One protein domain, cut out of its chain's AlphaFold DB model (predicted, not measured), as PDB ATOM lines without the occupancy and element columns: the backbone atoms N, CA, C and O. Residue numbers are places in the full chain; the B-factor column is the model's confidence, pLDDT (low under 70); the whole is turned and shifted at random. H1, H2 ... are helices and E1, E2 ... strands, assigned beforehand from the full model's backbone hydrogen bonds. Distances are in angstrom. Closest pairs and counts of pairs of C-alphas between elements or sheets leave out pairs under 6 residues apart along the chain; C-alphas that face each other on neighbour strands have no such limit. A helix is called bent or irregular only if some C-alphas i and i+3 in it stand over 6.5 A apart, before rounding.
ATOM      1  N   PHE A   3     -36.067 -45.485 -30.549       63.22
ATOM      2  CA  PHE A   3     -35.770 -46.617 -29.657       63.22
ATOM      3  C   PHE A   3     -34.423 -46.518 -28.910       63.22
ATOM      4  O   PHE A   3     -34.265 -47.121 -27.854       63.22
ATOM      5  N   ILE A   4     -33.451 -45.746 -29.413       66.31
ATOM      6  CA  ILE A   4     -32.145 -45.555 -28.746       66.31
ATOM      7  C   ILE A   4     -32.296 -44.634 -27.526       66.31
ATOM      8  O   ILE A   4     -31.669 -44.856 -26.488       66.31
ATOM      9  N   PHE A   5     -33.193 -43.651 -27.636       64.62
ATOM     10  CA  PHE A   5     -33.530 -42.682 -26.589       64.62
ATOM     11  C   PHE A   5     -34.620 -43.183 -25.621       64.62
ATOM     12  O   PHE A   5     -35.040 -42.450 -24.732       64.62
ATOM     13  N   GLU A   6     -35.076 -44.429 -25.765       60.91
ATOM     14  CA  GLU A   6     -36.130 -45.051 -24.945       60.91
ATOM     15  C   GLU A   6     -35.570 -45.807 -23.717       60.91
ATOM     16  O   GLU A   6     -36.252 -46.589 -23.055       60.91
ATOM     17  N   GLY A   7     -34.292 -45.586 -23.399       54.50
ATOM     18  CA  GLY A   7     -33.558 -46.237 -22.308       54.50
ATOM     19  C   GLY A   7     -33.881 -45.831 -20.885       54.50
ATOM     20  O   GLY A   7     -33.201 -46.293 -19.978       54.50
ATOM     21  N   GLY A   8     -34.851 -44.945 -20.696       60.03
ATOM     22  CA  GLY A   8     -35.055 -44.208 -19.455       60.03
ATOM     23  C   GLY A   8     -34.952 -42.707 -19.713       60.03
ATOM     24  O   GLY A   8     -34.070 -42.243 -20.441       60.03
ATOM     25  N   SER A   9     -35.884 -41.949 -19.139       63.81
ATOM     26  CA  SER A   9     -35.975 -40.489 -19.276       63.81
ATOM     27  C   SER A   9     -34.691 -39.774 -18.847       63.81
ATOM     28  O   SER A   9     -34.328 -38.765 -19.447       63.81
ATOM     29  N   GLU A  10     -33.968 -40.316 -17.867       70.44
ATOM     30  CA  GLU A  10     -32.735 -39.731 -17.326       70.44
ATOM     31  C   GLU A  10     -31.571 -39.770 -18.321       70.44
ATOM     32  O   GLU A  10     -30.956 -38.743 -18.592       70.44
ATOM     33  N   GLN A  11     -31.309 -40.920 -18.945       72.88
ATOM     34  CA  GLN A  11     -30.242 -41.055 -19.947       72.88
ATOM     35  C   GLN A  11     -30.540 -40.240 -21.203       72.88
ATOM     36  O   GLN A  11     -29.634 -39.669 -21.800       72.88
ATOM     37  N   LYS A  12     -31.817 -40.149 -21.590       77.38
ATOM     38  CA  LYS A  12     -32.250 -39.257 -22.668       77.38
ATOM     39  C   LYS A  12     -31.953 -37.796 -22.320       77.38
ATOM     40  O   LYS A  12     -31.355 -37.099 -23.130       77.38
ATOM     41  N   THR A  13     -32.318 -37.362 -21.117       80.94
ATOM     42  CA  THR A  13     -32.061 -35.993 -20.641       80.94
ATOM     43  C   THR A  13     -30.560 -35.697 -20.581       80.94
ATOM     44  O   THR A  13     -30.132 -34.597 -20.915       80.94
ATOM     45  N   LEU A  14     -29.747 -36.690 -20.214       82.06
ATOM     46  CA  LEU A  14     -28.290 -36.573 -20.181       82.06
ATOM     47  C   LEU A  14     -27.671 -36.497 -21.589       82.06
ATOM     48  O   LEU A  14     -26.760 -35.714 -21.822       82.06
ATOM     49  N   LEU A  15     -28.181 -37.261 -22.558       83.56
ATOM     50  CA  LEU A  15     -27.763 -37.127 -23.958       83.56
ATOM     51  C   LEU A  15     -28.138 -35.750 -24.518       83.56
ATOM     52  O   LEU A  15     -27.319 -35.112 -25.176       83.56
ATOM     53  N   GLU A  16     -29.339 -35.263 -24.201       85.50
ATOM     54  CA  GLU A  16     -29.806 -33.938 -24.614       85.50
ATOM     55  C   GLU A  16     -28.961 -32.815 -23.992       85.50
ATOM     56  O   GLU A  16     -28.612 -31.859 -24.690       85.50
ATOM     57  N   SER A  17     -28.567 -32.940 -22.718       83.81
ATOM     58  CA  SER A  17     -27.675 -31.974 -22.059       83.81
ATOM     59  C   SER A  17     -26.263 -31.978 -22.655       83.81
ATOM     60  O   SER A  17     -25.616 -30.933 -22.701       83.81
ATOM     61  N   PHE A  18     -25.826 -33.117 -23.193       85.81
ATOM     62  CA  PHE A  18     -24.594 -33.258 -23.969       85.81
ATOM     63  C   PHE A  18     -24.749 -32.891 -25.453       85.81
ATOM     64  O   PHE A  18     -23.808 -33.052 -26.220       85.81
ATOM     65  N   GLY A  19     -25.898 -32.363 -25.883       85.56
ATOM     66  CA  GLY A  19     -26.092 -31.882 -27.254       85.56
ATOM     67  C   GLY A  19     -26.468 -32.965 -28.268       85.56
ATOM     68  O   GLY A  19     -26.410 -32.718 -29.470       85.56
ATOM     69  N   ILE A  20     -26.875 -34.152 -27.820       87.56
ATOM     70  CA  ILE A  20     -27.348 -35.241 -28.679       87.56
ATOM     71  C   ILE A  20     -28.834 -35.440 -28.433       87.56
ATOM     72  O   ILE A  20     -29.256 -35.888 -27.370       87.56
ATOM     73  N   SER A  21     -29.645 -35.149 -29.441       86.12
ATOM     74  CA  SER A  21     -31.096 -35.298 -29.353       86.12
ATOM     75  C   SER A  21     -31.660 -35.992 -30.589       86.12
ATOM     76  O   SER A  21     -30.969 -36.193 -31.589       86.12
ATOM     77  N   ALA A  22     -32.923 -36.401 -30.510       83.44
ATOM     78  CA  ALA A  22     -33.683 -36.846 -31.669       83.44
ATOM     79  C   ALA A  22     -34.655 -35.749 -32.082       83.44
ATOM     80  O   ALA A  22     -35.247 -35.086 -31.227       83.44
ATOM     81  N   SER A  23     -34.871 -35.607 -33.386       82.38
ATOM     82  CA  SER A  23     -35.892 -34.703 -33.889       82.38
ATOM     83  C   SER A  23     -37.268 -35.048 -33.324       82.38
ATOM     84  O   SER A  23     -37.694 -36.207 -33.314       82.38
ATOM     85  N   SER A  24     -37.967 -34.012 -32.863       78.62
ATOM     86  CA  SER A  24     -39.355 -34.077 -32.415       78.62
ATOM     87  C   SER A  24     -40.348 -34.025 -33.577       78.62
ATOM     88  O   SER A  24     -41.522 -34.350 -33.384       78.62
ATOM     89  N   LYS A  25     -39.903 -33.641 -34.783       82.38
ATOM     90  CA  LYS A  25     -40.765 -33.590 -35.964       82.38
ATOM     91  C   LYS A  25     -40.984 -34.989 -36.517       82.38
ATOM     92  O   LYS A  25     -40.040 -35.737 -36.764       82.38
ATOM     93  N   TYR A  26     -42.249 -35.311 -36.773       76.19
ATOM     94  CA  TYR A  26     -42.633 -36.588 -37.369       76.19
ATOM     95  C   TYR A  26     -42.001 -36.792 -38.755       76.19
ATOM     96  O   TYR A  26     -41.479 -37.865 -39.042       76.19
ATOM     97  N   GLU A  27     -41.962 -35.737 -39.570       84.69
ATOM     98  CA  GLU A  27     -41.404 -35.748 -40.931       84.69
ATOM     99  C   GLU A  27     -39.909 -36.081 -40.967       84.69
ATOM    100  O   GLU A  27     -39.413 -36.670 -41.924       84.69
ATOM    101  N   GLU A  28     -39.187 -35.759 -39.894       80.38
ATOM    102  CA  GLU A  28     -37.751 -35.998 -39.790       80.38
ATOM    103  C   GLU A  28     -37.435 -37.420 -39.294       80.38
ATOM    104  O   GLU A  28     -36.270 -37.741 -39.058       80.38
ATOM    105  N   ASN A  29     -38.445 -38.288 -39.128       76.94
ATOM    106  CA  ASN A  29     -38.319 -39.714 -38.791       76.94
ATOM    107  C   ASN A  29     -37.408 -40.013 -37.580       76.94
ATOM    108  O   ASN A  29     -36.782 -41.075 -37.475       76.94
ATOM    109  N   GLY A  30     -37.342 -39.074 -36.632       74.31
ATOM    110  CA  GLY A  30     -36.479 -39.164 -35.459       74.31
ATOM    111  C   GLY A  30     -34.987 -39.055 -35.777       74.31
ATOM    112  O   GLY A  30     -34.187 -39.684 -35.090       74.31
ATOM    113  N   SER A  31     -34.609 -38.304 -36.815       82.12
ATOM    114  CA  SER A  31     -33.210 -38.009 -37.156       82.12
ATOM    115  C   SER A  31     -32.417 -37.511 -35.945       82.12
ATOM    116  O   SER A  31     -32.968 -36.849 -35.064       82.12
ATOM    117  N   LEU A  32     -31.125 -37.844 -35.890       84.62
ATOM    118  CA  LEU A  32     -30.230 -37.343 -34.848       84.62
ATOM    119  C   LEU A  32     -29.930 -35.864 -35.089       84.62
ATOM    120  O   LEU A  32     -29.537 -35.481 -36.188       84.62
ATOM    121  N   ILE A  33     -30.081 -35.062 -34.043       87.00
ATOM    122  CA  ILE A  33     -29.690 -33.658 -34.015       87.00
ATOM    123  C   ILE A  33     -28.477 -33.545 -33.095       87.00
ATOM    124  O   ILE A  33     -28.526 -33.979 -31.940       87.00
ATOM    125  N   PHE A  34     -27.402 -32.965 -33.626       90.25
ATOM    126  CA  PHE A  34     -26.129 -32.810 -32.937       90.25
ATOM    127  C   PHE A  34     -25.787 -31.330 -32.759       90.25
ATOM    128  O   PHE A  34     -25.633 -30.598 -33.734       90.25
ATOM    129  N   ASP A  35     -25.672 -30.905 -31.504       91.56
ATOM    130  CA  ASP A  35     -25.212 -29.579 -31.099       91.56
ATOM    131  C   ASP A  35     -23.740 -29.677 -30.682       91.56
ATOM    132  O   ASP A  35     -23.407 -30.033 -29.549       91.56
ATOM    133  N   GLU A  36     -22.852 -29.382 -31.630       89.44
ATOM    134  CA  GLU A  36     -21.405 -29.508 -31.444       89.44
ATOM    135  C   GLU A  36     -20.874 -28.614 -30.314       89.44
ATOM    136  O   GLU A  36     -19.963 -29.010 -29.588       89.44
ATOM    137  N   VAL A  37     -21.452 -27.423 -30.129       92.19
ATOM    138  CA  VAL A  37     -21.003 -26.469 -29.105       92.19
ATOM    139  C   VAL A  37     -21.297 -27.018 -27.713       92.19
ATOM    140  O   VAL A  37     -20.409 -27.045 -26.858       92.19
ATOM    141  N   LYS A  38     -22.520 -27.518 -27.490       89.38
ATOM    142  CA  LYS A  38     -22.877 -28.166 -26.219       89.38
ATOM    143  C   LYS A  38     -22.088 -29.445 -25.990       89.38
ATOM    144  O   LYS A  38     -21.642 -29.674 -24.871       89.38
ATOM    145  N   PHE A  39     -21.881 -30.240 -27.036       89.25
ATOM    146  CA  PHE A  39     -21.120 -31.480 -26.928       89.25
ATOM    147  C   PHE A  39     -19.664 -31.226 -26.528       89.25
ATOM    148  O   PHE A  39     -19.149 -31.897 -25.638       89.25
ATOM    149  N   ARG A  40     -19.005 -30.221 -27.118       88.50
ATOM    150  CA  ARG A  40     -17.634 -29.839 -26.744       88.50
ATOM    151  C   ARG A  40     -17.552 -29.340 -25.301       88.50
ATOM    152  O   ARG A  40     -16.718 -29.828 -24.547       88.50
ATOM    153  N   ALA A  41     -18.462 -28.456 -24.892       88.69
ATOM    154  CA  ALA A  41     -18.512 -27.956 -23.514       88.69
ATOM    155  C   ALA A  41     -18.775 -29.077 -22.490       88.69
ATOM    156  O   ALA A  41     -18.206 -29.093 -21.398       88.69
ATOM    157  N   ALA A  42     -19.628 -30.038 -22.846       85.88
ATOM    158  CA  ALA A  42     -19.894 -31.223 -22.043       85.88
ATOM    159  C   ALA A  42     -18.680 -32.151 -21.936       85.88
ATOM    160  O   ALA A  42     -18.376 -32.634 -20.846       85.88
ATOM    161  N   LEU A  43     -17.973 -32.378 -23.047       85.94
ATOM    162  CA  LEU A  43     -16.777 -33.215 -23.093       85.94
ATOM    163  C   LEU A  43     -15.652 -32.643 -22.218       85.94
ATOM    164  O   LEU A  43     -15.001 -33.393 -21.496       85.94
ATOM    165  N   GLU A  44     -15.462 -31.323 -22.240       87.06
ATOM    166  CA  GLU A  44     -14.467 -30.629 -21.410       87.06
ATOM    167  C   GLU A  44     -14.799 -30.693 -19.914       87.06
ATOM    168  O   GLU A  44     -13.903 -30.792 -19.078       87.06
ATOM    169  N   LYS A  45     -16.089 -30.652 -19.564       85.50
ATOM    170  CA  LYS A  45     -16.546 -30.621 -18.169       85.50
ATOM    171  C   LYS A  45     -16.715 -32.011 -17.547       85.50
ATOM    172  O   LYS A  45     -16.548 -32.159 -16.336       85.50
ATOM    173  N   SER A  46     -17.107 -33.011 -18.334       81.44
ATOM    174  CA  SER A  46     -17.549 -34.326 -17.836       81.44
ATOM    175  C   SER A  46     -17.268 -35.456 -18.838       81.44
ATOM    176  O   SER A  46     -18.143 -36.270 -19.145       81.44
ATOM    177  N   GLY A  47     -16.036 -35.521 -19.352       79.81
ATOM    178  CA  GLY A  47     -15.615 -36.522 -20.342       79.81
ATOM    179  C   GLY A  47     -15.772 -37.981 -19.889       79.81
ATOM    180  O   GLY A  47     -16.252 -38.807 -20.666       79.81
ATOM    181  N   ASP A  48     -15.452 -38.296 -18.631       83.19
ATOM    182  CA  ASP A  48     -15.560 -39.663 -18.091       83.19
ATOM    183  C   ASP A  48     -17.014 -40.161 -18.041       83.19
ATOM    184  O   ASP A  48     -17.303 -41.321 -18.350       83.19
ATOM    185  N   ASP A  49     -17.950 -39.282 -17.679       80.94
ATOM    186  CA  ASP A  49     -19.375 -39.615 -17.612       80.94
ATOM    187  C   ASP A  49     -19.969 -39.790 -19.011       80.94
ATOM    188  O   ASP A  49     -20.770 -40.700 -19.242       80.94
ATOM    189  N   LEU A  50     -19.513 -38.984 -19.975       82.25
ATOM    190  CA  LEU A  50     -19.883 -39.129 -21.379       82.25
ATOM    191  C   LEU A  50     -19.356 -40.448 -21.957       82.25
ATOM    192  O   LEU A  50     -20.097 -41.173 -22.626       82.25
ATOM    193  N   GLN A  51     -18.114 -40.820 -21.645       83.75
ATOM    194  CA  GLN A  51     -17.550 -42.101 -22.062       83.75
ATOM    195  C   GLN A  51     -18.357 -43.275 -21.500       83.75
ATOM    196  O   GLN A  51     -18.695 -44.200 -22.246       83.75
ATOM    197  N   LYS A  52     -18.712 -43.243 -20.211       84.06
ATOM    198  CA  LYS A  52     -19.552 -44.279 -19.588       84.06
ATOM    199  C   LYS A  52     -20.929 -44.349 -20.244       84.06
ATOM    200  O   LYS A  52     -21.345 -45.434 -20.638       84.06
ATOM    201  N   LEU A  53     -21.592 -43.212 -20.454       82.31
ATOM    202  CA  LEU A  53     -22.905 -43.147 -21.104       82.31
ATOM    203  C   LEU A  53     -22.903 -43.766 -22.512       82.31
ATOM    204  O   LEU A  53     -23.884 -44.381 -22.933       82.31
ATOM    205  N   PHE A  54     -21.802 -43.618 -23.249       85.00
ATOM    206  CA  PHE A  54     -21.656 -44.176 -24.591       85.00
ATOM    207  C   PHE A  54     -21.307 -45.661 -24.583       85.00
ATOM    208  O   PHE A  54     -21.869 -46.420 -25.375       85.00
ATOM    209  N   THR A  55     -20.377 -46.063 -23.718       84.06
ATOM    210  CA  THR A  55     -19.704 -47.370 -23.781       84.06
ATOM    211  C   THR A  55     -20.228 -48.396 -22.785       84.06
ATOM    212  O   THR A  55     -19.794 -49.548 -22.831       84.06
ATOM    213  N   GLN A  56     -21.157 -48.013 -21.899       84.25
ATOM    214  CA  GLN A  56     -21.750 -48.933 -20.934       84.25
ATOM    215  C   GLN A  56     -22.251 -50.189 -21.652       84.25
ATOM    216  O   GLN A  56     -22.984 -50.136 -22.648       84.25
ATOM    217  N   LYS A  57     -21.804 -51.343 -21.165       80.19
ATOM    218  CA  LYS A  57     -22.230 -52.628 -21.706       80.19
ATOM    219  C   LYS A  57     -23.653 -52.913 -21.252       80.19
ATOM    220  O   LYS A  57     -24.089 -52.439 -20.208       80.19
ATOM    221  N   GLU A  58     -24.380 -53.649 -22.072       79.69
ATOM    222  CA  GLU A  58     -25.675 -54.180 -21.670       79.69
ATOM    223  C   GLU A  58     -25.464 -55.260 -20.602       79.69
ATOM    224  O   GLU A  58     -24.586 -56.112 -20.750       79.69
ATOM    225  N   ASP A  59     -26.257 -55.211 -19.533       78.25
ATOM    226  CA  ASP A  59     -26.329 -56.267 -18.522       78.25
ATOM    227  C   ASP A  59     -27.805 -56.657 -18.333       78.25
ATOM    228  O   ASP A  59     -28.540 -56.013 -17.569       78.25
ATOM    229  N   PRO A  60     -28.265 -57.714 -19.030       72.75
ATOM    230  CA  PRO A  60     -29.645 -58.182 -18.948       72.75
ATOM    231  C   PRO A  60     -30.051 -58.621 -17.538       72.75
ATOM    232  O   PRO A  60     -31.228 -58.542 -17.195       72.75
ATOM    233  N   LEU A  61     -29.096 -59.058 -16.707       74.19
ATOM    234  CA  LEU A  61     -29.360 -59.521 -15.341       74.19
ATOM    235  C   LEU A  61     -29.661 -58.357 -14.389       74.19
ATOM    236  O   LEU A  61     -30.323 -58.553 -13.373       74.19
ATOM    237  N   LYS A  62     -29.208 -57.146 -14.732       71.88
ATOM    238  CA  LYS A  62     -29.457 -55.908 -13.977       71.88
ATOM    239  C   LYS A  62     -30.505 -55.000 -14.620       71.88
ATOM    240  O   LYS A  62     -30.792 -53.930 -14.093       71.88
ATOM    241  N   GLY A  63     -31.078 -55.408 -15.756       67.50
ATOM    242  CA  GLY A  63     -31.998 -54.576 -16.537       67.50
ATOM    243  C   GLY A  63     -31.320 -53.377 -17.212       67.50
ATOM    244  O   GLY A  63     -31.999 -52.444 -17.648       67.50
ATOM    245  N   GLU A  64     -29.990 -53.380 -17.313       73.25
ATOM    246  CA  GLU A  64     -29.231 -52.305 -17.940       73.25
ATOM    247  C   GLU A  64     -29.268 -52.472 -19.457       73.25
ATOM    248  O   GLU A  64     -28.616 -53.352 -20.010       73.25
ATOM    249  N   LYS A  65     -29.978 -51.582 -20.156       68.25
ATOM    250  CA  LYS A  65     -30.110 -51.605 -21.626       68.25
ATOM    251  C   LYS A  65     -28.837 -51.175 -22.384       68.25
ATOM    252  O   LYS A  65     -28.927 -50.811 -23.554       68.25
ATOM    253  N   GLY A  66     -27.683 -51.110 -21.720       77.69
ATOM    254  CA  GLY A  66     -26.424 -50.602 -22.273       77.69
ATOM    255  C   GLY A  66     -26.430 -49.100 -22.588       77.69
ATOM    256  O   GLY A  66     -27.460 -48.424 -22.509       77.69
ATOM    257  N   GLY A  67     -25.251 -48.584 -22.930       82.94
ATOM    258  CA  GLY A  67     -25.008 -47.204 -23.332       82.94
ATOM    259  C   GLY A  67     -25.510 -46.892 -24.742       82.94
ATOM    260  O   GLY A  67     -25.966 -47.771 -25.479       82.94
ATOM    261  N   PHE A  68     -25.414 -45.620 -25.131       82.75
ATOM    262  CA  PHE A  68     -25.923 -45.135 -26.418       82.75
ATOM    263  C   PHE A  68     -25.360 -45.920 -27.615       82.75
ATOM    264  O   PHE A  68     -26.128 -46.364 -28.471       82.75
ATOM    265  N   MET A  69     -24.040 -46.149 -27.651       83.25
ATOM    266  CA  MET A  69     -23.401 -46.861 -28.763       83.25
ATOM    267  C   MET A  69     -23.749 -48.341 -28.766       83.25
ATOM    268  O   MET A  69     -24.032 -48.884 -29.825       83.25
ATOM    269  N   THR A  70     -23.805 -48.979 -27.596       84.38
ATOM    270  CA  THR A  70     -24.222 -50.382 -27.468       84.38
ATOM    271  C   THR A  70     -25.610 -50.592 -28.081       84.38
ATOM    272  O   THR A  70     -25.796 -51.485 -28.904       84.38
ATOM    273  N   ARG A  71     -26.573 -49.712 -27.781       81.62
ATOM    274  CA  ARG A  71     -27.926 -49.784 -28.362       81.62
ATOM    275  C   ARG A  71     -27.952 -49.502 -29.854       81.62
ATOM    276  O   ARG A  71     -28.698 -50.154 -30.586       81.62
ATOM    277  N   LEU A  72     -27.164 -48.526 -30.305       82.44
ATOM    278  CA  LEU A  72     -27.035 -48.223 -31.725       82.44
ATOM    279  C   LEU A  72     -26.500 -49.441 -32.485       82.44
ATOM    280  O   LEU A  72     -27.077 -49.801 -33.508       82.44
ATOM    281  N   THR A  73     -25.472 -50.105 -31.958       83.38
ATOM    282  CA  THR A  73     -24.922 -51.339 -32.522       83.38
ATOM    283  C   THR A  73     -25.970 -52.444 -32.561       83.38
ATOM    284  O   THR A  73     -26.220 -52.972 -33.633       83.38
ATOM    285  N   VAL A  74     -26.685 -52.720 -31.463       83.19
ATOM    286  CA  VAL A  74     -27.737 -53.759 -31.432       83.19
ATOM    287  C   VAL A  74     -28.810 -53.529 -32.501       83.19
ATOM    288  O   VAL A  74     -29.222 -54.461 -33.193       83.19
ATOM    289  N   ILE A  75     -29.272 -52.287 -32.667       80.94
ATOM    290  CA  ILE A  75     -30.253 -51.951 -33.707       80.94
ATOM    291  C   ILE A  75     -29.627 -52.096 -35.093       80.94
ATOM    292  O   ILE A  75     -30.243 -52.669 -35.990       80.94
ATOM    293  N   THR A  76     -28.412 -51.590 -35.279       80.62
ATOM    294  CA  THR A  76     -27.726 -51.644 -36.572       80.62
ATOM    295  C   THR A  76     -27.487 -53.092 -36.986       80.62
ATOM    296  O   THR A  76     -27.828 -53.454 -38.106       80.62
ATOM    297  N   ASP A  77     -27.053 -53.956 -36.076       83.25
ATOM    298  CA  ASP A  77     -26.869 -55.383 -36.328       83.25
ATOM    299  C   ASP A  77     -28.205 -56.071 -36.629       83.25
ATOM    300  O   ASP A  77     -28.331 -56.793 -37.617       83.25
ATOM    301  N   LYS A  78     -29.260 -55.783 -35.859       81.56
ATOM    302  CA  LYS A  78     -30.592 -56.363 -36.094       81.56
ATOM    303  C   LYS A  78     -31.128 -56.085 -37.502       81.56
ATOM    304  O   LYS A  78     -31.803 -56.936 -38.083       81.56
ATOM    305  N   TYR A  79     -30.877 -54.899 -38.052       79.31
ATOM    306  CA  TYR A  79     -31.432 -54.505 -39.351       79.31
ATOM    307  C   TYR A  79     -30.451 -54.667 -40.510       79.31
ATOM    308  O   TYR A  79     -30.878 -55.027 -41.605       79.31
ATOM    309  N   ALA A  80     -29.165 -54.432 -40.279       78.62
ATOM    310  CA  ALA A  80     -28.139 -54.314 -41.305       78.62
ATOM    311  C   ALA A  80     -26.969 -55.291 -41.131       78.62
ATOM    312  O   ALA A  80     -26.042 -55.225 -41.935       78.62
ATOM    313  N   SER A  81     -26.989 -56.207 -40.149       80.19
ATOM    314  CA  SER A  81     -25.932 -57.218 -40.043       80.19
ATOM    315  C   SER A  81     -25.821 -58.018 -41.340       80.19
ATOM    316  O   SER A  81     -26.790 -58.584 -41.852       80.19
TER     317      SER A  81
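What this domain is: This is residues 3 to 81 of the 161 residues of the protein "FliD_C domain-containing protein" of Clostridium sp. (UniProt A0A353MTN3). A short helix, H1, and a small hairpin of two strands, E1 and E2, are partly wrapped by a long helix, H2, bent into two arms, while a last helix, H3, packs by its first residues on the second arm, H2b. The assembly of helices is loose: H1 is near both arms of H2, but H2b and H3 alone touch. The printed part has 79 residues, with three named helices and two named strands in the order H1, E1, E2, H2, H3; the sheet, E1 - E2, is antiparallel and the class is mostly helix. The whole is compact, with a radius of gyration of the C-alphas of 13.1 A and spans of 34 by 33 by 23 A.

How they stand to each other: H1, residues 9 to 17, and E1, residues 20 to 22, come closest at the C-alphas of Leu 15 and Ser 21, 6.6 A apart. E1 and E2, residues 32 to 34, form an antiparallel hairpin at 148 degrees, with N 33 and O 21 within hydrogen-bond range at 2.8 A. H2, residues 36 to 55, was assigned as one helix by its hydrogen bonds but is bent, with C-alphas 45 and 48 9.1 A apart; its arms H2a, residues 36 to 45, and H2b, residues 48 to 55, stand at a steep tilt of 59 degrees. H1 and H2a are close but not clearly touching, the closest C-alphas, of Ser 17 and Lys 38, being 7.4 A apart. H3, residues 68 to 80, touches H2b with residues 68 to 70 alone, the closest C-alphas, of Phe 54 and Phe 68, being 4.7 A apart, at a shallow tilt of 16 degrees, the same way. H1 and H3 are apart. In H1, H2a, H2b and H3 every O i to N i+4 pair is within hydrogen-bond range.

Where its parts are: H1 begins at C-alpha 9, (-35.975, -40.489, -19.276), and is 12.2 A long. E1 measures 7.2 A and E2 6.4 A. H2a measures 14.2 A and H2b 10.4 A. H3, 17.6 A long, ends at C-alpha 80, (-28.139, -54.314, -41.305).

The domain as a whole: The C-alphas farthest apart, of Glu 27 and Leu 61, are 36.9 A apart. The printed part has no cut, and the link from H2 to H3 is long. Its mean pLDDT is 80.2, with residues 3 to 9, 63 and 65 under 70.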